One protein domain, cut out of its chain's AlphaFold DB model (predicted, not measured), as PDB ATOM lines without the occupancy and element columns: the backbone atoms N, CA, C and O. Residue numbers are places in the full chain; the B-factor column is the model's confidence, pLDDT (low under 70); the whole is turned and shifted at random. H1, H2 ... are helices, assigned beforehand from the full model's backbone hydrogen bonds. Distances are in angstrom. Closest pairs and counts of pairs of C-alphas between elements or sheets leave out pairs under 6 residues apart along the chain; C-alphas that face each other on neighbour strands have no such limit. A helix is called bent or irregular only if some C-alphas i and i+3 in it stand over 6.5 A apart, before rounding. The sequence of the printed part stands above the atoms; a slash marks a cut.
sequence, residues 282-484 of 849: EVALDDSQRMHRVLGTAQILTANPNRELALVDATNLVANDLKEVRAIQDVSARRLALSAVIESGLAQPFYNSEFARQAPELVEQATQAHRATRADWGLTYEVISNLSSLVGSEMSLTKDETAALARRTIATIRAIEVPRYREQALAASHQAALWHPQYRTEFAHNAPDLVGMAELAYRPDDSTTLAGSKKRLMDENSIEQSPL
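This is residues 282 to 484 of the 849 residues of an uncharacterized protein of Massilia timonae (UniProt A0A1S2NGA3). Two lobes of helices are joined by one long helix, H5, which packs across H3 in the first lobe and runs on into the second. H1, H2 and H3 make an up-and-down bundle in the first lobe with H4 packed on H2 and H3; in the second, H6 and H7 pack beside the far part of H5, with H8 and H9 over them, and H10 folds back from there toward the end of H1. The printed part has 203 residues with ten named helices, H1 to H10 in chain order, and no named strand: the class is all helix. It is compact, with a radius of gyration of the C-alphas of 19.2 A, yet elongated, spanning 61 by 37 by 28 A.

Find C-alpha 360 at (125.434, 131.686, 113.746); from there H5, residues 360 to 388, runs 41.9 A to C-alpha 388 at (101.980, 159.911, 93.456). Before it come H1, residues 282 to 302 and 30.7 A long, H2, 311 to 325, H3, 331 to 347, and H4, 349 to 358. After it look for H6, 399 to 415, H7, 419 to 435, H8, 437 to 446, H9, 448 to 457, and H10, 466 to 479, which ends at C-alpha 479 (107.699, 138.400, 96.169). H5 and H9 are irregular, but only just: C-alphas 361 and 364 are 7.0 A apart, and C-alphas 449 and 452 are 6.7 A apart.

Start at H5, whose residues 365 to 373 alone touch H3, about perpendicular at 83 degrees; the closest C-alphas, of Ser 339 and His 370, are 4.1 A apart. H1 touches H3 at a shallow tilt of 14 degrees, the same way, closest at the C-alphas of Ala 298 and Ser 344, 4.6 A. H4 touches H2, with the C-alphas of Ala 314 and Tyr 351 closest at 5.0 A. Farther along, H5, H6, H7 and H10 form an up-and-down bundle, each running against the one before it. The hub is H7, which touches five helices; H9 touches it about perpendicular, at 81 degrees, closest at the C-alphas of Leu 426 and Ala 454, 4.4 A. H8 touches H6, with the C-alphas of Ala 406 and Phe 443 closest at 5.1 A. Every O i to N i+4 pair is within hydrogen-bond range in H1, H3, H4, H6, H7, H8 and H10, against 10 of 11 in H2, 23 of 25 in H5 and 4 of 6 in H9.

The C-alphas farthest apart, of Val 312 and Lys 399, are 61.5 A apart. The printed part has no cut and no long link. Confidence is low, with pLDDT under 70, in 56 residues, among them 299 to 312, 389 to 396 and 459 to 484.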
ATOM      1  N   GLU A 282     138.807 152.068  94.794       39.09
ATOM      2  CA  GLU A 282     139.066 150.699  94.320       39.09
ATOM      3  C   GLU A 282     138.412 149.658  95.244       39.09
ATOM      4  O   GLU A 282     137.775 148.718  94.767       39.09
ATOM      5  N   VAL A 283     138.470 149.883  96.565       46.81
ATOM      6  CA  VAL A 283     137.786 149.041  97.566       46.81
ATOM      7  C   VAL A 283     136.263 149.117  97.407       46.81
ATOM      8  O   VAL A 283     135.605 148.080  97.374       46.81
ATOM      9  N   ALA A 284     135.698 150.318  97.230       50.94
ATOM     10  CA  ALA A 284     134.254 150.491  97.044       50.94
ATOM     11  C   ALA A 284     133.714 149.793  95.777       50.94
ATOM     12  O   ALA A 284     132.578 149.312  95.771       50.94
ATOM     13  N   LEU A 285     134.519 149.703  94.712       53.94
ATOM     14  CA  LEU A 285     134.131 149.017  93.476       53.94
ATOM     15  C   LEU A 285     134.084 147.488  93.653       53.94
ATOM     16  O   LEU A 285     133.125 146.853  93.211       53.94
ATOM     17  N   ASP A 286     135.079 146.901  94.329       74.88
ATOM     18  CA  ASP A 286     135.086 145.471  94.675       74.88
ATOM     19  C   ASP A 286     133.928 145.135  95.632       74.88
ATOM     20  O   ASP A 286     133.156 144.216  95.362       74.88
ATOM     21  N   ASP A 287     133.730 145.925  96.690       75.00
ATOM     22  CA  ASP A 287     132.639 145.752  97.660       75.00
ATOM     23  C   ASP A 287     131.244 145.814  97.018       75.00
ATOM     24  O   ASP A 287     130.371 145.002  97.344       75.00
ATOM     25  N   SER A 288     131.045 146.710  96.047       67.25
ATOM     26  CA  SER A 288     129.820 146.758  95.243       67.25
ATOM     27  C   SER A 288     129.612 145.458  94.454       67.25
ATOM     28  O   SER A 288     128.555 144.829  94.555       67.25
ATOM     29  N   GLN A 289     130.635 144.964  93.745       71.06
ATOM     30  CA  GLN A 289     130.554 143.687  93.018       71.06
ATOM     31  C   GLN A 289     130.318 142.484  93.950       71.06
ATOM     32  O   GLN A 289     129.604 141.544  93.585       71.06
ATOM     33  N   ARG A 290     130.883 142.500  95.166       76.69
ATOM     34  CA  ARG A 290     130.635 141.487  96.209       76.69
ATOM     35  C   ARG A 290     129.175 141.488  96.648       76.69
ATOM     36  O   ARG A 290     128.548 140.429  96.651       76.69
ATOM     37  N   MET A 291     128.621 142.659  96.950       79.94
ATOM     38  CA  MET A 291     127.204 142.829  97.282       79.94
ATOM     39  C   MET A 291     126.299 142.368  96.129       79.94
ATOM     40  O   MET A 291     125.334 141.636  96.362       79.94
ATOM     41  N   HIS A 292     126.619 142.733  94.884       67.50
ATOM     42  CA  HIS A 292     125.832 142.346  93.712       67.50
ATOM     43  C   HIS A 292     125.830 140.833  93.441       67.50
ATOM     44  O   HIS A 292     124.802 140.323  92.991       67.50
ATOM     45  N   ARG A 293     126.899 140.092  93.779       70.44
ATOM     46  CA  ARG A 293     126.884 138.615  93.753       70.44
ATOM     47  C   ARG A 293     125.835 138.040  94.712       70.44
ATOM     48  O   ARG A 293     124.988 137.264  94.280       70.44
ATOM     49  N   VAL A 294     125.829 138.482  95.971       73.62
ATOM     50  CA  VAL A 294     124.901 137.987  97.012       73.62
ATOM     51  C   VAL A 294     123.444 138.372  96.702       73.62
ATOM     52  O   VAL A 294     122.541 137.543  96.802       73.62
ATOM     53  N   LEU A 295     123.207 139.600  96.221       69.50
ATOM     54  CA  LEU A 295     121.900 140.021  95.689       69.50
ATOM     55  C   LEU A 295     121.468 139.181  94.471       69.50
ATOM     56  O   LEU A 295     120.281 138.898  94.301       69.50
ATOM     57  N   GLY A 296     122.418 138.776  93.624       56.72
ATOM     58  CA  GLY A 296     122.193 137.880  92.491       56.72
ATOM     59  C   GLY A 296     121.780 136.469  92.915       56.72
ATOM     60  O   GLY A 296     120.911 135.877  92.269       56.72
ATOM     61  N   THR A 297     122.335 135.948  94.016       73.38
ATOM     62  CA  THR A 297     121.868 134.702  94.644       73.38
ATOM     63  C   THR A 297     120.424 134.850  95.126       73.38
ATOM     64  O   THR A 297     119.551 134.093  94.690       73.38
ATOM     65  N   ALA A 298     120.145 135.866  95.950       71.06
ATOM     66  CA  ALA A 298     118.828 136.085  96.549       71.06
ATOM     67  C   ALA A 298     117.710 136.226  95.506       71.06
ATOM     68  O   ALA A 298     116.666 135.582  95.628       71.06
ATOM     69  N   GLN A 299     117.944 136.976  94.424       64.56
ATOM     70  CA  GLN A 299     116.975 137.122  93.329       64.56
ATOM     71  C   GLN A 299     116.656 135.813  92.602       64.56
ATOM     72  O   GLN A 299     115.545 135.647  92.103       64.56
ATOM     73  N   ILE A 300     117.610 134.886  92.501       61.09
ATOM     74  CA  ILE A 300     117.361 133.600  91.845       61.09
ATOM     75  C   ILE A 300     116.580 132.661  92.764       61.09
ATOM     76  O   ILE A 300     115.660 131.991  92.292       61.09
ATOM     77  N   LEU A 301     116.916 132.620  94.057       66.88
ATOM     78  CA  LEU A 301     116.221 131.765  95.022       66.88
ATOM     79  C   LEU A 301     114.780 132.242  95.258       66.88
ATOM     80  O   LEU A 301     113.857 131.432  95.183       66.88
ATOM     81  N   THR A 302     114.572 133.551  95.439       62.81
ATOM     82  CA  THR A 302     113.238 134.171  95.590       62.81
ATOM     83  C   THR A 302     112.362 134.038  94.342       62.81
ATOM     84  O   THR A 302     111.148 133.915  94.470       62.81
ATOM     85  N   ALA A 303     112.949 133.987  93.141       61.41
ATOM     86  CA  ALA A 303     112.210 133.734  91.902       61.41
ATOM     87  C   ALA A 303     111.938 132.239  91.618       61.41
ATOM     88  O   ALA A 303     111.199 131.922  90.687       61.41
ATOM     89  N   ASN A 304     112.497 131.313  92.411       60.84
ATOM     90  CA  ASN A 304     112.293 129.862  92.283       60.84
ATOM     91  C   ASN A 304     111.849 129.193  93.611       60.84
ATOM     92  O   ASN A 304     112.394 128.148  93.974       60.84
ATOM     93  N   PRO A 305     110.848 129.723  94.345       56.66
ATOM     94  CA  PRO A 305     110.530 129.266  95.705       56.66
ATOM     95  C   PRO A 305     109.958 127.838  95.750       56.66
ATOM     96  O   PRO A 305     110.062 127.154  96.759       56.66
ATOM     97  N   ASN A 306     109.384 127.357  94.642       47.88
ATOM     98  CA  ASN A 306     108.814 126.009  94.530       47.88
ATOM     99  C   ASN A 306     109.847 124.924  94.156       47.88
ATOM    100  O   ASN A 306     109.477 123.763  93.989       47.88
ATOM    101  N   ARG A 307     111.124 125.288  93.964       59.34
ATOM    102  CA  ARG A 307     112.213 124.364  93.611       59.34
ATOM    103  C   ARG A 307     113.121 124.197  94.824       59.34
ATOM    104  O   ARG A 307     113.929 125.080  95.088       59.34
ATOM    105  N   GLU A 308     113.006 123.087  95.547       59.09
ATOM    106  CA  GLU A 308     113.852 122.839  96.721       59.09
ATOM    107  C   GLU A 308     115.342 122.799  96.347       59.09
ATOM    108  O   GLU A 308     115.781 121.990  95.524       59.09
ATOM    109  N   LEU A 309     116.137 123.673  96.968       69.69
ATOM    110  CA  LEU A 309     117.590 123.666  96.854       69.69
ATOM    111  C   LEU A 309     118.168 122.495  97.663       69.69
ATOM    112  O   LEU A 309     118.062 122.474  98.888       69.69
ATOM    113  N   ALA A 310     118.802 121.528  96.996       69.81
ATOM    114  CA  ALA A 310     119.369 120.355  97.660       69.81
ATOM    115  C   ALA A 310     120.392 120.746  98.746       69.81
ATOM    116  O   ALA A 310     121.210 121.641  98.544       69.81
ATOM    117  N   LEU A 311     120.400 120.038  99.883       65.19
ATOM    118  CA  LEU A 311     121.206 120.392 101.066       65.19
ATOM    119  C   LEU A 311     122.706 120.598 100.768       65.19
ATOM    120  O   LEU A 311     123.341 121.487 101.336       65.19
ATOM    121  N   VAL A 312     123.281 119.801  99.862       58.06
ATOM    122  CA  VAL A 312     124.690 119.929  99.442       58.06
ATOM    123  C   VAL A 312     124.919 121.214  98.640       58.06
ATOM    124  O   VAL A 312     125.930 121.889  98.831       58.06
ATOM    125  N   ASP A 313     123.976 121.593  97.784       70.25
ATOM    126  CA  ASP A 313     124.047 122.822  96.997       70.25
ATOM    127  C   ASP A 313     123.806 124.054  97.876       70.25
ATOM    128  O   ASP A 313     124.566 125.016  97.788       70.25
ATOM    129  N   ALA A 314     122.851 123.984  98.811       71.44
ATOM    130  CA  ALA A 314     122.647 124.991  99.853       71.44
ATOM    131  C   ALA A 314     123.911 125.204 100.705       71.44
ATOM    132  O   ALA A 314     124.333 126.343 100.895       71.44
ATOM    133  N   THR A 315     124.571 124.115 101.129       74.38
ATOM    134  CA  THR A 315     125.833 124.167 101.891       74.38
ATOM    135  C   THR A 315     126.897 124.961 101.130       74.38
ATOM    136  O   THR A 315     127.545 125.836 101.704       74.38
ATOM    137  N   ASN A 316     127.073 124.679  99.833       75.44
ATOM    138  CA  ASN A 316     128.051 125.373  98.995       75.44
ATOM    139  C   ASN A 316     127.658 126.833  98.727       75.44
ATOM    140  O   ASN A 316     128.520 127.706  98.758       75.44
ATOM    141  N   LEU A 317     126.385 127.110  98.449       78.06
ATOM    142  CA  LEU A 317     125.906 128.446  98.098       78.06
ATOM    143  C   LEU A 317     126.058 129.415  99.283       78.06
ATOM    144  O   LEU A 317     126.717 130.445  99.146       78.06
ATOM    145  N   VAL A 318     125.597 129.006 100.471       82.62
ATOM    146  CA  VAL A 318     125.807 129.721 101.743       82.62
ATOM    147  C   VAL A 318     127.293 129.987 101.997       82.62
ATOM    148  O   VAL A 318     127.668 131.114 102.311       82.62
ATOM    149  N   ALA A 319     128.163 128.987 101.810       81.31
ATOM    150  CA  ALA A 319     129.602 129.140 102.040       81.31
ATOM    151  C   ALA A 319     130.262 130.202 101.135       81.31
ATOM    152  O   ALA A 319     131.316 130.738 101.486       81.31
ATOM    153  N   ASN A 320     129.666 130.509  99.978       80.62
ATOM    154  CA  ASN A 320     130.157 131.536  99.061       80.62
ATOM    155  C   ASN A 320     129.546 132.908  99.350       80.62
ATOM    156  O   ASN A 320     130.303 133.871  99.464       80.62
ATOM    157  N   ASP A 321     128.235 133.002  99.580       84.50
ATOM    158  CA  ASP A 321     127.601 134.269  99.964       84.50
ATOM    159  C   ASP A 321     128.204 134.803 101.278       84.50
ATOM    160  O   ASP A 321     128.605 135.964 101.354       84.50
ATOM    161  N   LEU A 322     128.433 133.937 102.275       91.50
ATOM    162  CA  LEU A 322     129.144 134.278 103.518       91.50
ATOM    163  C   LEU A 322     130.577 134.782 103.303       91.50
ATOM    164  O   LEU A 322     131.079 135.590 104.082       91.50
ATOM    165  N   LYS A 323     131.264 134.276 102.280       90.25
ATOM    166  CA  LYS A 323     132.659 134.602 101.948       90.25
ATOM    167  C   LYS A 323     132.777 135.926 101.191       90.25
ATOM    168  O   LYS A 323     133.835 136.550 101.246       90.25
ATOM    169  N   GLU A 324     131.699 136.361 100.541       86.81
ATOM    170  CA  GLU A 324     131.571 137.714 100.003       86.81
ATOM    171  C   GLU A 324     131.089 138.686 101.090       86.81
ATOM    172  O   GLU A 324     131.758 139.689 101.317       86.81
ATOM    173  N   VAL A 325     130.048 138.352 101.867       90.38
ATOM    174  CA  VAL A 325     129.558 139.157 103.012       90.38
ATOM    175  C   VAL A 325     130.655 139.469 104.035       90.38
ATOM    176  O   VAL A 325     130.749 140.600 104.508       90.38
ATOM    177  N   ARG A 326     131.505 138.489 104.382       92.88
ATOM    178  CA  ARG A 326     132.643 138.682 105.305       92.88
ATOM    179  C   ARG A 326     133.823 139.441 104.672       92.88
ATOM    180  O   ARG A 326     134.730 139.818 105.405       92.88
ATOM    181  N   ALA A 327     133.834 139.637 103.351       88.88
ATOM    182  CA  ALA A 327     134.872 140.378 102.634       88.88
ATOM    183  C   ALA A 327     134.488 141.840 102.340       88.88
ATOM    184  O   ALA A 327     135.395 142.646 102.159       88.88
ATOM    185  N   ILE A 328     133.189 142.176 102.328       84.12
ATOM    186  CA  ILE A 328     132.714 143.559 102.167       84.12
ATOM    187  C   ILE A 328     133.105 144.402 103.389       84.12
ATOM    188  O   ILE A 328     132.798 144.031 104.530       84.12
ATOM    189  N   GLN A 329     133.748 145.544 103.142       87.19
ATOM    190  CA  GLN A 329     134.142 146.524 104.158       87.19
ATOM    191  C   GLN A 329     133.121 147.661 104.291       87.19
ATOM    192  O   GLN A 329     132.845 148.082 105.416       87.19
ATOM    193  N   ASP A 330     132.528 148.127 103.187       83.88
ATOM    194  CA  ASP A 330     131.484 149.153 103.230       83.88
ATOM    195  C   ASP A 330     130.246 148.680 104.009       83.88
ATOM    196  O   ASP A 330     129.673 147.611 103.778       83.88
ATOM    197  N   VAL A 331     129.801 149.529 104.934       84.25
ATOM    198  CA  VAL A 331     128.716 149.227 105.869       84.25
ATOM    199  C   VAL A 331     127.373 149.123 105.141       84.25
ATOM    200  O   VAL A 331     126.550 148.278 105.502       84.25
ATOM    201  N   SER A 332     127.155 149.925 104.093       77.12
ATOM    202  CA  SER A 332     125.896 149.945 103.335       77.12
ATOM    203  C   SER A 332     125.769 148.726 102.419       77.12
ATOM    204  O   SER A 332     124.753 148.029 102.445       77.12
ATOM    205  N   ALA A 333     126.826 148.417 101.668       77.88
ATOM    206  CA  ALA A 333     126.924 147.239 100.817       77.88
ATOM    207  C   ALA A 333     126.845 145.945 101.642       77.88
ATOM    208  O   ALA A 333     126.132 145.011 101.268       77.88
ATOM    209  N   ARG A 334     127.491 145.899 102.818       87.88
ATOM    210  CA  ARG A 334     127.398 144.745 103.722       87.88
ATOM    211  C   ARG A 334     126.005 144.602 104.333       87.88
ATOM    212  O   ARG A 334     125.526 143.477 104.432       87.88
ATOM    213  N   ARG A 335     125.325 145.698 104.695       86.56
ATOM    214  CA  ARG A 335     123.916 145.697 105.147       86.56
ATOM    215  C   ARG A 335     122.975 145.152 104.070       86.56
ATOM    216  O   ARG A 335     122.157 144.289 104.376       86.56
ATOM    217  N   LEU A 336     123.138 145.581 102.817       80.69
ATOM    218  CA  LEU A 336     122.372 145.058 101.681       80.69
ATOM    219  C   LEU A 336     122.647 143.569 101.425       80.69
ATOM    220  O   LEU A 336     121.706 142.790 101.292       80.69
ATOM    221  N   ALA A 337     123.914 143.146 101.420       84.50
ATOM    222  CA  ALA A 337     124.274 141.738 101.245       84.50
ATOM    223  C   ALA A 337     123.757 140.856 102.402       84.50
ATOM    224  O   ALA A 337     123.286 139.745 102.178       84.50
ATOM    225  N   LEU A 338     123.775 141.361 103.638       92.50
ATOM    226  CA  LEU A 338     123.190 140.695 104.805       92.50
ATOM    227  C   LEU A 338     121.654 140.600 104.733       92.50
ATOM    228  O   LEU A 338     121.102 139.582 105.148       92.50
ATOM    229  N   SER A 339     120.968 141.605 104.175       86.88
ATOM    230  CA  SER A 339     119.527 141.530 103.878       86.88
ATOM    231  C   SER A 339     119.231 140.425 102.860       86.88
ATOM    232  O   SER A 339     118.405 139.551 103.120       86.88
ATOM    233  N   ALA A 340     119.998 140.392 101.766       82.62
ATOM    234  CA  ALA A 340     119.884 139.393 100.706       82.62
ATOM    235  C   ALA A 340     120.076 137.948 101.214       82.62
ATOM    236  O   ALA A 340     119.391 137.032 100.766       82.62
ATOM    237  N   VAL A 341     120.946 137.727 102.208       90.38
ATOM    238  CA  VAL A 341     121.099 136.415 102.866       90.38
ATOM    239  C   VAL A 341     119.830 135.990 103.626       90.38
ATOM    240  O   VAL A 341     119.489 134.805 103.609       90.38
ATOM    241  N   ILE A 342     119.093 136.921 104.244       91.19
ATOM    242  CA  ILE A 342     117.781 136.624 104.850       91.19
ATOM    243  C   ILE A 342     116.729 136.353 103.770       91.19
ATOM    244  O   ILE A 342     115.976 135.392 103.898       91.19
ATOM    245  N   GLU A 343     116.703 137.131 102.686       82.19
ATOM    246  CA  GLU A 343     115.790 136.930 101.546       82.19
ATOM    247  C   GLU A 343     115.984 135.542 100.900       82.19
ATOM    248  O   GLU A 343     115.014 134.801 100.711       82.19
ATOM    249  N   SER A 344     117.238 135.126 100.679       84.06
ATOM    250  CA  SER A 344     117.613 133.758 100.284       84.06
ATOM    251  C   SER A 344     117.071 132.695 101.249       84.06
ATOM    252  O   SER A 344     116.544 131.671 100.810       84.06
ATOM    253  N   GLY A 345     117.174 132.924 102.563       85.06
ATOM    254  CA  GLY A 345     116.688 131.997 103.590       85.06
ATOM    255  C   GLY A 345     115.161 131.924 103.703       85.06
ATOM    256  O   GLY A 345     114.616 130.847 103.945       85.06
ATOM    257  N   LEU A 346     114.457 133.037 103.484       83.94
ATOM    258  CA  LEU A 346     112.992 133.073 103.428       83.94
ATOM    259  C   LEU A 346     112.456 132.326 102.198       83.94
ATOM    260  O   LEU A 346     111.417 131.675 102.288       83.94
ATOM    261  N   ALA A 347     113.179 132.372 101.075       77.56
ATOM    262  CA  ALA A 347     112.821 131.651  99.856       77.56
ATOM    263  C   ALA A 347     113.172 130.152  99.878       77.56
ATOM    264  O   ALA A 347     112.531 129.370  99.179       77.56
ATOM    265  N   GLN A 348     114.208 129.743 100.623       79.75
ATOM    266  CA  GLN A 348     114.761 128.383 100.577       79.75
ATOM    267  C   GLN A 348     115.082 127.842 101.985       79.75
ATOM    268  O   GLN A 348     116.119 128.193 102.561       79.75
ATOM    269  N   PRO A 349     114.270 126.915 102.534       80.62
ATOM    270  CA  PRO A 349     114.461 126.382 103.888       80.62
ATOM    271  C   PRO A 349     115.843 125.759 104.140       80.62
ATOM    272  O   PRO A 349     116.418 125.957 105.210       80.62
ATOM    273  N   PHE A 350     116.405 125.052 103.151       81.75
ATOM    274  CA  PHE A 350     117.749 124.468 103.245       81.75
ATOM    275  C   PHE A 350     118.870 125.516 103.216       81.75
ATOM    276  O   PHE A 350     119.909 125.305 103.835       81.75
ATOM    277  N   TYR A 351     118.670 126.658 102.547       87.69
ATOM    278  CA  TYR A 351     119.613 127.777 102.617       87.69
ATOM    279  C   TYR A 351     119.602 128.396 104.022       87.69
ATOM    280  O   TYR A 351     120.657 128.645 104.596       87.69
ATOM    281  N   ASN A 352     118.416 128.591 104.609       88.81
ATOM    282  CA  ASN A 352     118.266 129.161 105.951       88.81
ATOM    283  C   ASN A 352     118.939 128.300 107.035       88.81
ATOM    284  O   ASN A 352     119.699 128.809 107.859       88.81
ATOM    285  N   SER A 353     118.710 126.980 107.011       87.12
ATOM    286  CA  SER A 353     119.336 126.060 107.968       87.12
ATOM    287  C   SER A 353     120.857 125.983 107.801       87.12
ATOM    288  O   SER A 353     121.574 125.927 108.800       87.12
ATOM    289  N   GLU A 354     121.368 126.053 106.569       88.94
ATOM    290  CA  GLU A 354     122.807 126.118 106.310       88.94
ATOM    291  C   GLU A 354     123.431 127.451 106.735       88.94
ATOM    292  O   GLU A 354     124.504 127.446 107.339       88.94
ATOM    293  N   PHE A 355     122.763 128.585 106.510       93.19
ATOM    294  CA  PHE A 355     123.222 129.895 106.978       93.19
ATOM    295  C   PHE A 355     123.341 129.931 108.507       93.19
ATOM    296  O   PHE A 355     124.411 130.246 109.034       93.19
ATOM    297  N   ALA A 356     122.294 129.502 109.218       92.69
ATOM    298  CA  ALA A 356     122.305 129.414 110.677       92.69
ATOM    299  C   ALA A 356     123.370 128.437 111.221       92.69
ATOM    300  O   ALA A 356     123.884 128.639 112.321       92.69
ATOM    301  N   ARG A 357     123.737 127.403 110.449       93.38
ATOM    302  CA  ARG A 357     124.794 126.438 110.795       93.38
ATOM    303  C   ARG A 357     126.212 126.966 110.538       93.38
ATOM    304  O   ARG A 357     127.114 126.657 111.310       93.38
ATOM    305  N   GLN A 358     126.426 127.709 109.451       93.94
ATOM    306  CA  GLN A 358     127.757 128.138 108.985       93.94
ATOM    307  C   GLN A 358     128.172 129.547 109.444       93.94
ATOM    308  O   GLN A 358     129.354 129.908 109.345       93.94
ATOM    309  N   ALA A 359     127.220 130.360 109.902       94.56
ATOM    310  CA  ALA A 359     127.477 131.688 110.450       94.56
ATOM    311  C   ALA A 359     126.462 132.090 111.541       94.56
ATOM    312  O   ALA A 359     125.787 133.115 111.391       94.56
ATOM    313  N   PRO A 360     126.326 131.322 112.643       95.06
ATOM    314  CA  PRO A 360     125.434 131.686 113.746       95.06
ATOM    315  C   PRO A 360     125.719 133.095 114.295       95.06
ATOM    316  O   PRO A 360     124.792 133.793 114.700       95.06
ATOM    317  N   GLU A 361     126.972 133.560 114.233       94.00
ATOM    318  CA  GLU A 361     127.388 134.906 114.640       94.00
ATOM    319  C   GLU A 361     126.868 136.031 113.729       94.00
ATOM    320  O   GLU A 361     126.830 137.189 114.140       94.00
ATOM    321  N   LEU A 362     126.452 135.708 112.499       93.31
ATOM    322  CA  LEU A 362     125.878 136.666 111.550       93.31
ATOM    323  C   LEU A 362     124.349 136.605 111.480       93.31
ATOM    324  O   LEU A 362     123.764 137.501 110.877       93.31
ATOM    325  N   VAL A 363     123.679 135.620 112.091       92.81
ATOM    326  CA  VAL A 363     122.207 135.486 112.025       92.81
ATOM    327  C   VAL A 363     121.505 136.712 112.610       92.81
ATOM    328  O   VAL A 363     120.578 137.246 111.994       92.81
ATOM    329  N   GLU A 364     121.960 137.206 113.765       92.06
ATOM    330  CA  GLU A 364     121.404 138.430 114.343       92.06
ATOM    331  C   GLU A 364     121.761 139.662 113.498       92.06
ATOM    332  O   GLU A 364     120.861 140.433 113.161       92.06
ATOM    333  N   GLN A 365     123.025 139.815 113.077       92.25
ATOM    334  CA  GLN A 365     123.445 140.945 112.236       92.25
ATOM    335  C   GLN A 365     122.631 141.004 110.931       92.25
ATOM    336  O   GLN A 365     122.200 142.079 110.521       92.25
ATOM    337  N   ALA A 366     122.368 139.852 110.310       91.81
ATOM    338  CA  ALA A 366     121.560 139.724 109.104       91.81
ATOM    339  C   ALA A 366     120.078 140.028 109.356       91.81
ATOM    340  O   ALA A 366     119.461 140.771 108.596       91.81
ATOM    341  N   THR A 367     119.518 139.545 110.467       89.88
ATOM    342  CA  THR A 367     118.131 139.841 110.863       89.88
ATOM    343  C   THR A 367     117.927 141.335 111.137       89.88
ATOM    344  O   THR A 367     116.926 141.911 110.708       89.88
ATOM    345  N   GLN A 368     118.873 141.985 111.822       88.50
ATOM    346  CA  GLN A 368     118.856 143.431 112.054       88.50
ATOM    347  C   GLN A 368     119.025 144.208 110.734       88.50
ATOM    348  O   GLN A 368     118.236 145.111 110.455       88.50
ATOM    349  N   ALA A 369     119.983 143.813 109.886       87.62
ATOM    350  CA  ALA A 369     120.222 144.430 108.582       87.62
ATOM    351  C   ALA A 369     119.006 144.330 107.648       87.62
ATOM    352  O   ALA A 369     118.642 145.335 107.038       87.62
ATOM    353  N   HIS A 370     118.333 143.175 107.579       89.38
ATOM    354  CA  HIS A 370     117.109 143.000 106.792       89.38
ATOM    355  C   HIS A 370     115.970 143.893 107.309       89.38
ATOM    356  O   HIS A 370     115.345 144.609 106.530       89.38
ATOM    357  N   ARG A 371     115.739 143.942 108.633       80.75
ATOM    358  CA  ARG A 371     114.728 144.839 109.236       80.75
ATOM    359  C   ARG A 371     114.984 146.312 108.906       80.75
ATOM    360  O   ARG A 371     114.045 147.016 108.548       80.75
ATOM    361  N   ALA A 372     116.233 146.769 109.008       80.00
ATOM    362  CA  ALA A 372     116.604 148.159 108.746       80.00
ATOM    363  C   ALA A 372     116.525 148.506 107.246       80.00
ATOM    364  O   ALA A 372     115.903 149.496 106.870       80.00
ATOM    365  N   THR A 373     117.027 147.622 106.379       83.12
ATOM    366  CA  THR A 373     116.885 147.706 104.911       83.12
ATOM    367  C   THR A 373     115.412 147.749 104.485       83.12
ATOM    368  O   THR A 373     115.046 148.453 103.547       83.12
ATOM    369  N   ARG A 374     114.529 147.052 105.212       79.81
ATOM    370  CA  ARG A 374     113.082 147.082 104.976       79.81
ATOM    371  C   ARG A 374     112.384 148.338 105.499       79.81
ATOM    372  O   ARG A 374     111.362 148.735 104.943       79.81
ATOM    373  N   ALA A 375     112.928 148.975 106.536       81.88
ATOM    374  CA  ALA A 375     112.474 150.289 106.978       81.88
ATOM    375  C   ALA A 375     112.810 151.357 105.921       81.88
ATOM    376  O   ALA A 375     111.908 152.075 105.497       81.88
ATOM    377  N   ASP A 376     114.047 151.376 105.409       82.06
ATOM    378  CA  ASP A 376     114.475 152.241 104.294       82.06
ATOM    379  C   ASP A 376     113.571 152.091 103.057       82.06
ATOM    380  O   ASP A 376     113.112 153.075 102.470       82.06
ATOM    381  N   TRP A 377     113.270 150.845 102.683       79.56
ATOM    382  CA  TRP A 377     112.345 150.517 101.597       79.56
ATOM    383  C   TRP A 377     110.926 151.056 101.864       79.56
ATOM    384  O   TRP A 377     110.299 151.642 100.981       79.56
ATOM    385  N   GLY A 378     110.434 150.941 103.104       79.12
ATOM    386  CA  GLY A 378     109.134 151.479 103.519       79.12
ATOM    387  C   GLY A 378     109.059 153.009 103.454       79.12
ATOM    388  O   GLY A 378     108.072 153.549 102.955       79.12
ATOM    389  N   LEU A 379     110.117 153.702 103.884       83.94
ATOM    390  CA  LEU A 379     110.258 155.160 103.764       83.94
ATOM    391  C   LEU A 379     110.309 155.601 102.287       83.94
ATOM    392  O   LEU A 379     109.699 156.598 101.902       83.94
ATOM    393  N   THR A 380     110.975 154.821 101.433       80.62
ATOM    394  CA  THR A 380     111.051 155.052  99.978       80.62
ATOM    395  C   THR A 380     109.683 154.900  99.312       80.62
ATOM    396  O   THR A 380     109.270 155.755  98.522       80.62
ATOM    397  N   TYR A 381     108.928 153.863  99.688       81.81
ATOM    398  CA  TYR A 381     107.542 153.688  99.256       81.81
ATOM    399  C   TYR A 381     106.634 154.822  99.762       81.81
ATOM    400  O   TYR A 381     105.773 155.281  99.013       81.81
ATOM    401  N   GLU A 382     106.830 155.322 100.990       84.00
ATOM    402  CA  GLU A 382     106.098 156.489 101.500       84.00
ATOM    403  C   GLU A 382     106.342 157.731 100.629       84.00
ATOM    404  O   GLU A 382     105.373 158.368 100.211       84.00
ATOM    405  N   VAL A 383     107.599 158.049 100.293       86.25
ATOM    406  CA  VAL A 383     107.931 159.169  99.390       86.25
ATOM    407  C   VAL A 383     107.220 159.012  98.048       86.25
ATOM    408  O   VAL A 383     106.464 159.897  97.643       86.25
ATOM    409  N   ILE A 384     107.394 157.871  97.379       82.00
ATOM    410  CA  ILE A 384     106.813 157.624  96.051       82.00
ATOM    411  C   ILE A 384     105.278 157.622  96.094       82.00
ATOM    412  O   ILE A 384     104.634 158.123  95.169       82.00
ATOM    413  N   SER A 385     104.666 157.121  97.170       79.44
ATOM    414  CA  SER A 385     103.211 157.134  97.353       79.44
ATOM    415  C   SER A 385     102.668 158.541  97.611       79.44
ATOM    416  O   SER A 385     101.675 158.914  96.993       79.44
ATOM    417  N   ASN A 386     103.318 159.337  98.466       83.06
ATOM    418  CA  ASN A 386     102.889 160.705  98.778       83.06
ATOM    419  C   ASN A 386     103.029 161.629  97.558       83.06
ATOM    420  O   ASN A 386     102.128 162.421  97.280       83.06
ATOM    421  N   LEU A 387     104.109 161.478  96.787       83.88
ATOM    422  CA  LEU A 387     104.303 162.206  95.532       83.88
ATOM    423  C   LEU A 387     103.376 161.706  94.415       83.88
ATOM    424  O   LEU A 387     102.972 162.497  93.570       83.88
ATOM    425  N   SER A 388     102.962 160.429  94.428       75.69
ATOM    426  CA  SER A 388     101.980 159.911  93.456       75.69
ATOM    427  C   SER A 388     100.648 160.655  93.509       75.69
ATOM    428  O   SER A 388      99.957 160.700  92.499       75.69
ATOM    429  N   SER A 389     100.274 161.214  94.663       68.50
ATOM    430  CA  SER A 389      99.040 161.998  94.827       68.50
ATOM    431  C   SER A 389      99.061 163.334  94.083       68.50
ATOM    432  O   SER A 389      97.991 163.870  93.825       68.50
ATOM    433  N   LEU A 390     100.243 163.862  93.744       68.19
ATOM    434  CA  LEU A 390     100.386 165.061  92.913       68.19
ATOM    435  C   LEU A 390     100.080 164.753  91.434       68.19
ATOM    436  O   LEU A 390      99.571 165.591  90.691       68.19
ATOM    437  N   VAL A 391     100.391 163.529  90.997       58.06
ATOM    438  CA  VAL A 391     100.327 163.125  89.591       58.06
ATOM    439  C   VAL A 391      98.884 162.838  89.181       58.06
ATOM    440  O   VAL A 391      98.327 161.790  89.502       58.06
ATOM    441  N   GLY A 392      98.295 163.761  88.421       51.97
ATOM    442  CA  GLY A 392      96.936 163.628  87.886       51.97
ATOM    443  C   GLY A 392      95.828 164.166  88.796       51.97
ATOM    444  O   GLY A 392      94.655 163.935  88.512       51.97
ATOM    445  N   SER A 393      96.162 164.892  89.867       49.22
ATOM    446  CA  SER A 393      95.177 165.654  90.640       49.22
ATOM    447  C   SER A 393      94.980 167.054  90.048       49.22
ATOM    448  O   SER A 393      95.881 167.886  90.117       49.22
ATOM    449  N   GLU A 394      93.777 167.360  89.554       43.34
ATOM    450  CA  GLU A 394      93.374 168.745  89.225       43.34
ATOM    451  C   GLU A 394      93.207 169.624  90.482       43.34
ATOM    452  O   GLU A 394      93.097 170.845  90.389       43.34
ATOM    453  N   MET A 395      93.230 169.020  91.675       46.00
ATOM    454  CA  MET A 395      93.366 169.747  92.933       46.00
ATOM    455  C   MET A 395      94.740 170.415  93.015       46.00
ATOM    456  O   MET A 395      95.749 169.767  93.292       46.00
ATOM    457  N   SER A 396      94.762 171.737  92.856       58.72
ATOM    458  CA  SER A 396      95.859 172.561  93.354       58.72
ATOM    459  C   SER A 396      95.935 172.421  94.876       58.72
ATOM    460  O   SER A 396      95.062 172.933  95.580       58.72
ATOM    461  N   LEU A 397      96.975 171.752  95.385       71.44
ATOM    462  CA  LEU A 397      97.331 171.847  96.801       71.44
ATOM    463  C   LEU A 397      97.537 173.326  97.148       71.44
ATOM    464  O   LEU A 397      98.060 174.099  96.339       71.44
ATOM    465  N   THR A 398      97.162 173.723  98.360       84.44
ATOM    466  CA  THR A 398      97.524 175.050  98.862       84.44
ATOM    467  C   THR A 398      99.044 175.175  98.990       84.44
ATOM    468  O   THR A 398      99.787 174.183  99.026       84.44
ATOM    469  N   LYS A 399      99.532 176.417  99.086       82.19
ATOM    470  CA  LYS A 399     100.960 176.678  99.302       82.19
ATOM    471  C   LYS A 399     101.468 175.984 100.574       82.19
ATOM    472  O   LYS A 399     102.535 175.376 100.551       82.19
ATOM    473  N   ASP A 400     100.685 176.023 101.650       85.00
ATOM    474  CA  ASP A 400     101.079 175.477 102.951       85.00
ATOM    475  C   ASP A 400     101.083 173.941 102.964       85.00
ATOM    476  O   ASP A 400     102.015 173.340 103.502       85.00
ATOM    477  N   GLU A 401     100.118 173.295 102.298       85.69
ATOM    478  CA  GLU A 401     100.131 171.841 102.062       85.69
ATOM    479  C   GLU A 401     101.326 171.419 101.198       85.69
ATOM    480  O   GLU A 401     101.996 170.432 101.505       85.69
ATOM    481  N   THR A 402     101.642 172.187 100.153       86.31
ATOM    482  CA  THR A 402     102.796 171.930  99.277       86.31
ATOM    483  C   THR A 402     104.118 172.063 100.040       86.31
ATOM    484  O   THR A 402     104.996 171.205  99.919       86.31
ATOM    485  N   ALA A 403     104.246 173.088 100.885       88.12
ATOM    486  CA  ALA A 403     105.407 173.295 101.743       88.12
ATOM    487  C   ALA A 403     105.524 172.215 102.836       88.12
ATOM    488  O   ALA A 403     106.623 171.743 103.138       88.12
ATOM    489  N   ALA A 404     104.401 171.768 103.411       88.88
ATOM    490  CA  ALA A 404     104.367 170.657 104.362       88.88
ATOM    491  C   ALA A 404     104.766 169.324 103.704       88.88
ATOM    492  O   ALA A 404     105.561 168.576 104.277       88.88
ATOM    493  N   LEU A 405     104.284 169.057 102.486       89.62
ATOM    494  CA  LEU A 405     104.659 167.886 101.695       89.62
ATOM    495  C   LEU A 405     106.155 167.899 101.357       89.62
ATOM    496  O   LEU A 405     106.823 166.895 101.583       89.62
ATOM    497  N   ALA A 406     106.702 169.033 100.905       90.44
ATOM    498  CA  ALA A 406     108.135 169.182 100.650       90.44
ATOM    499  C   ALA A 406     108.974 168.903 101.911       90.44
ATOM    500  O   ALA A 406     109.874 168.062 101.871       90.44
ATOM    501  N   ARG A 407     108.639 169.529 103.050       92.50
ATOM    502  CA  ARG A 407     109.321 169.294 104.339       92.50
ATOM    503  C   ARG A 407     109.254 167.829 104.782       92.50
ATOM    504  O   ARG A 407     110.280 167.281 105.184       92.50
ATOM    505  N   ARG A 408     108.090 167.175 104.657       91.81
ATOM    506  CA  ARG A 408     107.933 165.738 104.948       91.81
ATOM    507  C   ARG A 408     108.817 164.893 104.034       91.81
ATOM    508  O   ARG A 408     109.584 164.084 104.540       91.81
ATOM    509  N   THR A 409     108.773 165.108 102.716       91.81
ATOM    510  CA  THR A 409     109.598 164.349 101.762       91.81
ATOM    511  C   THR A 409     111.093 164.497 102.059       91.81
ATOM    512  O   THR A 409     111.808 163.500 102.053       91.81
ATOM    513  N   ILE A 410     111.565 165.707 102.372       92.25
ATOM    514  CA  ILE A 410     112.964 165.972 102.750       92.25
ATOM    515  C   ILE A 410     113.354 165.198 104.014       92.25
ATOM    516  O   ILE A 410     114.414 164.570 104.040       92.25
ATOM    517  N   ALA A 411     112.506 165.215 105.047       92.88
ATOM    518  CA  ALA A 411     112.746 164.463 106.277       92.88
ATOM    519  C   ALA A 411     112.816 162.951 106.005       92.88
ATOM    520  O   ALA A 411     113.765 162.298 106.437       92.88
ATOM    521  N   THR A 412     111.881 162.406 105.219       90.69
ATOM    522  CA  THR A 412     111.870 160.986 104.843       90.69
ATOM    523  C   THR A 412     113.094 160.595 104.004       90.69
ATOM    524  O   THR A 412     113.716 159.577 104.289       90.69
ATOM    525  N   ILE A 413     113.511 161.416 103.031       88.94
ATOM    526  CA  ILE A 413     114.726 161.176 102.223       88.94
ATOM    527  C   ILE A 413     115.990 161.175 103.095       88.94
ATOM    528  O   ILE A 413     116.866 160.327 102.915       88.94
ATOM    529  N   ARG A 414     116.086 162.093 104.068       91.44
ATOM    530  CA  ARG A 414     117.212 162.145 105.016       91.44
ATOM    531  C   ARG A 414     117.206 160.986 106.020       91.44
ATOM    532  O   ARG A 414     118.282 160.611 106.477       91.44
ATOM    533  N   ALA A 415     116.043 160.408 106.322       88.00
ATOM    534  CA  ALA A 415     115.904 159.246 107.202       88.00
ATOM    535  C   ALA A 415     116.271 157.904 106.536       88.00
ATOM    536  O   ALA A 415     116.597 156.962 107.250       88.00
ATOM    537  N   ILE A 416     116.250 157.807 105.200       82.94
ATOM    538  CA  ILE A 416     116.706 156.603 104.483       82.94
ATOM    539  C   ILE A 416     118.235 156.512 104.557       82.94
ATOM    540  O   ILE A 416     118.923 157.436 104.117       82.94
ATOM    541  N   GLU A 417     118.767 155.402 105.063       82.06
ATOM    542  CA  GLU A 417     120.208 155.160 105.218       82.06
ATOM    543  C   GLU A 417     120.821 154.440 104.006       82.06
ATOM    544  O   GLU A 417     121.902 154.813 103.553       82.06
ATOM    545  N   VAL A 418     120.141 153.428 103.452       77.94
ATOM    546  CA  VAL A 418     120.630 152.661 102.289       77.94
ATOM    547  C   VAL A 418     120.677 153.538 101.018       77.94
ATOM    548  O   VAL A 418     119.621 153.995 100.565       77.94
ATOM    549  N   PRO A 419     121.852 153.722 100.370       74.88
ATOM    550  CA  PRO A 419     122.010 154.643  99.238       74.88
ATOM    551  C   PRO A 419     121.055 154.381  98.068       74.88
ATOM    552  O   PRO A 419     120.339 155.293  97.669       74.88
ATOM    553  N   ARG A 420     120.940 153.126  97.601       73.75
ATOM    554  CA  ARG A 420     120.031 152.719  96.505       73.75
ATOM    555  C   ARG A 420     118.578 153.161  96.728       73.75
ATOM    556  O   ARG A 420     117.873 153.488  95.777       73.75
ATOM    557  N   TYR A 421     118.108 153.133  97.973       78.88
ATOM    558  CA  TYR A 421     116.740 153.514  98.324       78.88
ATOM    559  C   TYR A 421     116.597 155.035  98.458       78.88
ATOM    560  O   TYR A 421     115.623 155.610  97.966       78.88
ATOM    561  N   ARG A 422     117.617 155.716  98.999       82.69
ATOM    562  CA  ARG A 422     117.678 157.184  99.004       82.69
ATOM    563  C   ARG A 422     117.693 157.745  97.578       82.69
ATOM    564  O   ARG A 422     116.971 158.697  97.309       82.69
ATOM    565  N   GLU A 423     118.446 157.138  96.661       81.00
ATOM    566  CA  GLU A 423     118.486 157.486  95.231       81.00
ATOM    567  C   GLU A 423     117.110 157.349  94.564       81.00
ATOM    568  O   GLU A 423     116.669 158.271  93.882       81.00
ATOM    569  N   GLN A 424     116.377 156.260  94.817       78.69
ATOM    570  CA  GLN A 424     115.009 156.088  94.306       78.69
ATOM    571  C   GLN A 424     114.044 157.163  94.839       78.69
ATOM    572  O   GLN A 424     113.260 157.728  94.074       78.69
ATOM    573  N   ALA A 425     114.118 157.491  96.131       84.38
ATOM    574  CA  ALA A 425     113.305 158.548  96.735       84.38
ATOM    575  C   ALA A 425     113.685 159.958  96.221       84.38
ATOM    576  O   ALA A 425     112.816 160.814  96.037       84.38
ATOM    577  N   LEU A 426     114.971 160.189  95.942       86.69
ATOM    578  CA  LEU A 426     115.504 161.410  95.332       86.69
ATOM    579  C   LEU A 426     115.038 161.578  93.876       86.69
ATOM    580  O   LEU A 426     114.521 162.640  93.532       86.69
ATOM    581  N   ALA A 427     115.137 160.534  93.050       81.50
ATOM    582  CA  ALA A 427     114.651 160.537  91.667       81.50
ATOM    583  C   ALA A 427     113.138 160.823  91.593       81.50
ATOM    584  O   ALA A 427     112.689 161.655  90.801       81.50
ATOM    585  N   ALA A 428     112.358 160.198  92.482       83.81
ATOM    586  CA  ALA A 428     110.926 160.446  92.628       83.81
ATOM    587  C   ALA A 428     110.607 161.911  92.990       83.81
ATOM    588  O   ALA A 428     109.693 162.507  92.414       83.81
ATOM    589  N   SER A 429     111.381 162.506  93.907       88.06
ATOM    590  CA  SER A 429     111.268 163.926  94.270       88.06
ATOM    591  C   SER A 429     111.588 164.852  93.093       88.06
ATOM    592  O   SER A 429     110.825 165.781  92.817       88.06
ATOM    593  N   HIS A 430     112.657 164.571  92.338       88.50
ATOM    594  CA  HIS A 430     112.992 165.355  91.147       88.50
ATOM    595  C   HIS A 430     111.858 165.323  90.116       88.50
ATOM    596  O   HIS A 430     111.468 166.370  89.607       88.50
ATOM    597  N   GLN A 431     111.266 164.154  89.851       84.31
ATOM    598  CA  GLN A 431     110.152 164.061  88.907       84.31
ATOM    599  C   GLN A 431     108.918 164.849  89.368       84.31
ATOM    600  O   GLN A 431     108.305 165.552  88.563       84.31
ATOM    601  N   ALA A 432     108.577 164.799  90.659       85.06
ATOM    602  CA  ALA A 432     107.521 165.645  91.210       85.06
ATOM    603  C   ALA A 432     107.845 167.142  91.035       85.06
ATOM    604  O   ALA A 432     106.974 167.929  90.665       85.06
ATOM    605  N   ALA A 433     109.108 167.538  91.208       87.69
ATOM    606  CA  ALA A 433     109.579 168.899  90.960       87.69
ATOM    607  C   ALA A 433     109.598 169.302  89.465       87.69
ATOM    608  O   ALA A 433     109.524 170.494  89.161       87.69
ATOM    609  N   LEU A 434     109.655 168.357  88.519       84.75
ATOM    610  CA  LEU A 434     109.486 168.644  87.086       84.75
ATOM    611  C   LEU A 434     108.030 168.970  86.719       84.75
ATOM    612  O   LEU A 434     107.804 169.765  85.809       84.75
ATOM    613  N   TRP A 435     107.053 168.382  87.416       80.56
ATOM    614  CA  TRP A 435     105.625 168.557  87.117       80.56
ATOM    615  C   TRP A 435     104.913 169.588  88.009       80.56
ATOM    616  O   TRP A 435     103.920 170.172  87.582       80.56
ATOM    617  N   HIS A 436     105.429 169.871  89.211       84.94
ATOM    618  CA  HIS A 436     104.791 170.762  90.188       84.94
ATOM    619  C   HIS A 436     105.736 171.909  90.601       84.94
ATOM    620  O   HIS A 436     106.520 171.762  91.543       84.94
ATOM    621  N   PRO A 437     105.663 173.088  89.944       86.38
ATOM    622  CA  PRO A 437     106.584 174.203  90.193       86.38
ATOM    623  C   PRO A 437     106.614 174.701  91.644       86.38
ATOM    624  O   PRO A 437     107.681 175.041  92.144       86.38
ATOM    625  N   GLN A 438     105.471 174.693  92.342       85.81
ATOM    626  CA  GLN A 438     105.400 175.083  93.756       85.81
ATOM    627  C   GLN A 438     106.139 174.083  94.665       85.81
ATOM    628  O   GLN A 438     106.868 174.488  95.572       85.81
ATOM    629  N   TYR A 439     106.025 172.780  94.379       89.81
ATOM    630  CA  TYR A 439     106.791 171.745  95.077       89.81
ATOM    631  C   TYR A 439     108.293 171.911  94.815       89.81
ATOM    632  O   TYR A 439     109.083 171.848  95.752       89.81
ATOM    633  N   ARG A 440     108.691 172.212  93.569       89.94
ATOM    634  CA  ARG A 440     110.089 172.508  93.213       89.94
ATOM    635  C   ARG A 440     110.660 173.674  94.017       89.94
ATOM    636  O   ARG A 440     111.775 173.557  94.516       89.94
ATOM    637  N   THR A 441     109.920 174.779  94.155       91.38
ATOM    638  CA  THR A 441     110.382 175.937  94.937       91.38
ATOM    639  C   THR A 441     110.499 175.623  96.425       91.38
ATOM    640  O   THR A 441     111.516 175.956  97.026       91.38
ATOM    641  N   GLU A 442     109.519 174.934  97.016       91.94
ATOM    642  CA  GLU A 442     109.565 174.577  98.439       91.94
ATOM    643  C   GLU A 442     110.654 173.526  98.726       91.94
ATOM    644  O   GLU A 442     111.417 173.681  99.680       91.94
ATOM    645  N   PHE A 443     110.813 172.501  97.882       91.38
ATOM    646  CA  PHE A 443     111.868 171.493  98.037       91.38
ATOM    647  C   PHE A 443     113.267 172.119  97.928       91.38
ATOM    648  O   PHE A 443     114.110 171.898  98.796       91.38
ATOM    649  N   ALA A 444     113.500 172.964  96.918       91.88
ATOM    650  CA  ALA A 444     114.784 173.642  96.735       91.88
ATOM    651  C   ALA A 444     115.098 174.670  97.836       91.88
ATOM    652  O   ALA A 444     116.265 174.862  98.169       91.88
ATOM    653  N   HIS A 445     114.080 175.304  98.426       92.56
ATOM    654  CA  HIS A 445     114.253 176.217  99.557       92.56
ATOM    655  C   HIS A 445     114.593 175.477 100.863       92.56
ATOM    656  O   HIS A 445     115.472 175.911 101.603       92.56
ATOM    657  N   ASN A 446     113.930 174.347 101.137       90.75
ATOM    658  CA  ASN A 446     114.086 173.606 102.395       90.75
ATOM    659  C   ASN A 446     115.265 172.594 102.378       90.75
ATOM    660  O   ASN A 446     115.733 172.194 103.447       90.75
ATOM    661  N   ALA A 447     115.749 172.167 101.202       91.44
ATOM    662  CA  ALA A 447     116.905 171.268 101.058       91.44
ATOM    663  C   ALA A 447     117.703 171.492  99.750       91.44
ATOM    664  O   ALA A 447     117.717 170.620  98.873       91.44
ATOM    665  N   PRO A 448     118.403 172.634  99.596       90.38
ATOM    666  CA  PRO A 448     119.222 172.919  98.409       90.38
ATOM    667  C   PRO A 448     120.350 171.892  98.188       90.38
ATOM    668  O   PRO A 448     120.737 171.634  97.051       90.38
ATOM    669  N   ASP A 449     120.829 171.256  99.260       89.94
ATOM    670  CA  ASP A 449     121.779 170.137  99.259       89.94
ATOM    671  C   ASP A 449     121.259 168.892  98.523       89.94
ATOM    672  O   ASP A 449     122.036 168.189  97.875       89.94
ATOM    673  N   LEU A 450     119.950 168.630  98.583       87.69
ATOM    674  CA  LEU A 450     119.336 167.460  97.954       87.69
ATOM    675  C   LEU A 450     118.943 167.701  96.491       87.69
ATOM    676  O   LEU A 450     118.741 166.727  95.772       87.69
ATOM    677  N   VAL A 451     118.852 168.953  96.024       84.62
ATOM    678  CA  VAL A 451     118.412 169.273  94.649       84.62
ATOM    679  C   VAL A 451     119.338 168.647  93.608       84.62
ATOM    680  O   VAL A 451     118.869 167.922  92.733       84.62
ATOM    681  N   GLY A 452     120.652 168.859  93.738       77.69
ATOM    682  CA  GLY A 452     121.638 168.280  92.820       77.69
ATOM    683  C   GLY A 452     121.712 166.752  92.907       77.69
ATOM    684  O   GLY A 452     121.906 166.087  91.896       77.69
ATOM    685  N   MET A 453     121.486 166.174  94.094       80.69
ATOM    686  CA  MET A 453     121.415 164.715  94.258       80.69
ATOM    687  C   MET A 453     120.159 164.131  93.594       80.69
ATOM    688  O   MET A 453     120.225 163.066  92.992       80.69
ATOM    689  N   ALA A 454     119.029 164.838  93.665       82.31
ATOM    690  CA  ALA A 454     117.774 164.457  93.025       82.31
ATOM    691  C   ALA A 454     117.857 164.538  91.493       82.31
ATOM    692  O   ALA A 454     117.390 163.635  90.803       82.31
ATOM    693  N   GLU A 455     118.508 165.577  90.966       82.19
ATOM    694  CA  GLU A 455     118.774 165.746  89.532       82.19
ATOM    695  C   GLU A 455     119.754 164.700  88.978       82.19
ATOM    696  O   GLU A 455     119.541 164.200  87.878       82.19
ATOM    697  N   LEU A 456     120.769 164.293  89.750       75.44
ATOM    698  CA  LEU A 456     121.689 163.210  89.368       75.44
ATOM    699  C   LEU A 456     121.077 161.801  89.486       75.44
ATOM    700  O   LEU A 456     121.475 160.902  88.745       75.44
ATOM    701  N   ALA A 457     120.138 161.592  90.416       71.81
ATOM    702  CA  ALA A 457     119.473 160.303  90.616       71.81
ATOM    703  C   ALA A 457     118.355 160.034  89.592       71.81
ATOM    704  O   ALA A 457     118.052 158.877  89.298       71.81
ATOM    705  N   TYR A 458     117.728 161.082  89.052       74.19
ATOM    706  CA  TYR A 458     116.660 160.955  88.063       74.19
ATOM    707  C   TYR A 458     117.207 160.643  86.664       74.19
ATOM    708  O   TYR A 458     118.080 161.341  86.149       74.19
ATOM    709  N   ARG A 459     116.646 159.620  86.009       67.88
ATOM    710  CA  ARG A 459     116.929 159.293  84.605       67.88
ATOM    711  C   ARG A 459     115.608 159.309  83.831       67.88
ATOM    712  O   ARG A 459     114.639 158.722  84.303       67.88
ATOM    713  N   PRO A 460     115.513 159.966  82.661       57.38
ATOM    714  CA  PRO A 460     114.274 160.028  81.882       57.38
ATOM    715  C   PRO A 460     114.019 158.719  81.103       57.38
ATOM    716  O   PRO A 460     113.850 158.730  79.887       57.38
ATOM    717  N   ASP A 461     113.997 157.597  81.822       54.22
ATOM    718  CA  ASP A 461     113.630 156.261  81.350       54.22
ATOM    719  C   ASP A 461     112.421 155.723  82.140       54.22
ATOM    720  O   ASP A 461     112.115 156.202  83.235       54.22
ATOM    721  N   ASP A 462     111.726 154.716  81.600       46.19
ATOM    722  CA  ASP A 462     110.515 154.147  82.218       46.19
ATOM    723  C   ASP A 462     110.735 153.649  83.659       46.19
ATOM    724  O   ASP A 462     109.785 153.608  84.450       46.19
ATOM    725  N   SER A 463     111.967 153.274  84.025       44.12
ATOM    726  CA  SER A 463     112.277 152.583  85.278       44.12
ATOM    727  C   SER A 463     112.365 153.503  86.497       44.12
ATOM    728  O   SER A 463     112.035 153.042  87.593       44.12
ATOM    729  N   THR A 464     112.741 154.781  86.325       47.94
ATOM    730  CA  THR A 464     112.703 155.785  87.411       47.94
ATOM    731  C   THR A 464     111.451 156.660  87.379       47.94
ATOM    732  O   THR A 464     111.291 157.500  88.265       47.94
ATOM    733  N   THR A 465     110.535 156.472  86.416       58.28
ATOM    734  CA  THR A 465     109.238 157.168  86.454       58.28
ATOM    735  C   THR A 465     108.494 156.855  87.753       58.28
ATOM    736  O   THR A 465     108.613 155.759  88.296       58.28
ATOM    737  N   LEU A 466     107.673 157.771  88.260       58.06
ATOM    738  CA  LEU A 466     106.961 157.575  89.523       58.06
ATOM    739  C   LEU A 466     105.976 156.394  89.444       58.06
ATOM    740  O   LEU A 466     105.806 155.659  90.415       58.06
ATOM    741  N   ALA A 467     105.394 156.161  88.263       53.28
ATOM    742  CA  ALA A 467     104.575 154.989  87.966       53.28
ATOM    743  C   ALA A 467     105.409 153.698  87.866       53.28
ATOM    744  O   ALA A 467     105.037 152.693  88.473       53.28
ATOM    745  N   GLY A 468     106.546 153.719  87.160       56.19
ATOM    746  CA  GLY A 468     107.464 152.582  87.030       56.19
ATOM    747  C   GLY A 468     108.110 152.185  88.358       56.19
ATOM    748  O   GLY A 468     108.106 151.011  88.713       56.19
ATOM    749  N   SER A 469     108.548 153.162  89.149       55.41
ATOM    750  CA  SER A 469     109.078 152.995  90.507       55.41
ATOM    751  C   SER A 469     108.021 152.415  91.446       55.41
ATOM    752  O   SER A 469     108.279 151.437  92.142       55.41
ATOM    753  N   LYS A 470     106.794 152.952  91.427       55.59
ATOM    754  CA  LYS A 470     105.667 152.423  92.210       55.59
ATOM    755  C   LYS A 470     105.303 150.995  91.809       55.59
ATOM    756  O   LYS A 470     105.075 150.169  92.689       55.59
ATOM    757  N   LYS A 471     105.288 150.692  90.506       58.34
ATOM    758  CA  LYS A 471     105.080 149.335  89.987       58.34
ATOM    759  C   LYS A 471     106.199 148.399  90.452       58.34
ATOM    760  O   LYS A 471     105.904 147.380  91.058       58.34
ATOM    761  N   ARG A 472     107.465 148.782  90.269       56.25
ATOM    762  CA  ARG A 472     108.644 148.010  90.691       56.25
ATOM    763  C   ARG A 472     108.638 147.714  92.188       56.25
ATOM    764  O   ARG A 472     108.915 146.586  92.569       56.25
ATOM    765  N   LEU A 473     108.265 148.683  93.026       56.44
ATOM    766  CA  LEU A 473     108.090 148.463  94.464       56.44
ATOM    767  C   LEU A 473     106.910 147.519  94.762       56.44
ATOM    768  O   LEU A 473     106.999 146.709  95.676       56.44
ATOM    769  N   MET A 474     105.812 147.569  94.003       53.34
ATOM    770  CA  MET A 474     104.712 146.601  94.146       53.34
ATOM    771  C   MET A 474     105.106 145.185  93.690       53.34
ATOM    772  O   MET A 474     104.693 144.215  94.330       53.34
ATOM    773  N   ASP A 475     105.938 145.065  92.655       51.72
ATOM    774  CA  ASP A 475     106.481 143.798  92.157       51.72
ATOM    775  C   ASP A 475     107.502 143.206  93.159       51.72
ATOM    776  O   ASP A 475     107.372 142.044  93.544       51.72
ATOM    777  N   GLU A 476     108.446 144.013  93.673       51.47
ATOM    778  CA  GLU A 476     109.384 143.630  94.747       51.47
ATOM    779  C   GLU A 476     108.617 143.197  96.019       51.47
ATOM    780  O   GLU A 476     108.868 142.122  96.561       51.47
ATOM    781  N   ASN A 477     107.589 143.943  96.440       43.97
ATOM    782  CA  ASN A 477     106.750 143.597  97.598       43.97
ATOM    783  C   ASN A 477     105.909 142.320  97.395       43.97
ATOM    784  O   ASN A 477     105.630 141.609  98.360       43.97
ATOM    785  N   SER A 478     105.501 142.004  96.159       36.78
ATOM    786  CA  SER A 478     104.696 140.804  95.859       36.78
ATOM    787  C   SER A 478     105.476 139.497  96.026       36.78
ATOM    788  O   SER A 478     104.872 138.463  96.302       36.78
ATOM    789  N   ILE A 479     106.806 139.542  95.917       38.22
ATOM    790  CA  ILE A 479     107.699 138.400  96.169       38.22
ATOM    791  C   ILE A 479     107.843 138.132  97.682       38.22
ATOM    792  O   ILE A 479     108.165 137.022  98.099       38.22
ATOM    793  N   GLU A 480     107.558 139.127  98.526       33.91
ATOM    794  CA  GLU A 480     107.989 139.158  99.926       33.91
ATOM    795  C   GLU A 480     106.845 139.250 100.959       33.91
ATOM    796  O   GLU A 480     107.078 139.638 102.109       33.91
ATOM    797  N   GLN A 481     105.608 138.894 100.595       32.34
ATOM    798  CA  GLN A 481     104.448 138.855 101.510       32.34
ATOM    799  C   GLN A 481     104.513 137.673 102.510       32.34
ATOM    800  O   GLN A 481     103.595 136.860 102.610       32.34
ATOM    801  N   SER A 482     105.605 137.577 103.274       31.25
ATOM    802  CA  SER A 482     105.764 136.647 104.403       31.25
ATOM    803  C   SER A 482     105.358 137.316 105.737       31.25
ATOM    804  O   SER A 482     105.503 138.531 105.879       31.25
ATOM    805  N   PRO A 483     104.869 136.578 106.758       28.66
ATOM    806  CA  PRO A 483     103.970 137.143 107.788       28.66
ATOM    807  C   PRO A 483     104.562 138.126 108.820       28.66
ATOM    808  O   PRO A 483     103.815 138.688 109.619       28.66
ATOM    809  N   LEU A 484     105.879 138.344 108.848       28.77
ATOM    810  CA  LEU A 484     106.574 139.044 109.945       28.77
ATOM    811  C   LEU A 484     106.431 140.583 109.948       28.77
ATOM    812  O   LEU A 484     106.924 141.241 110.862       28.77
TER     813      LEU A 484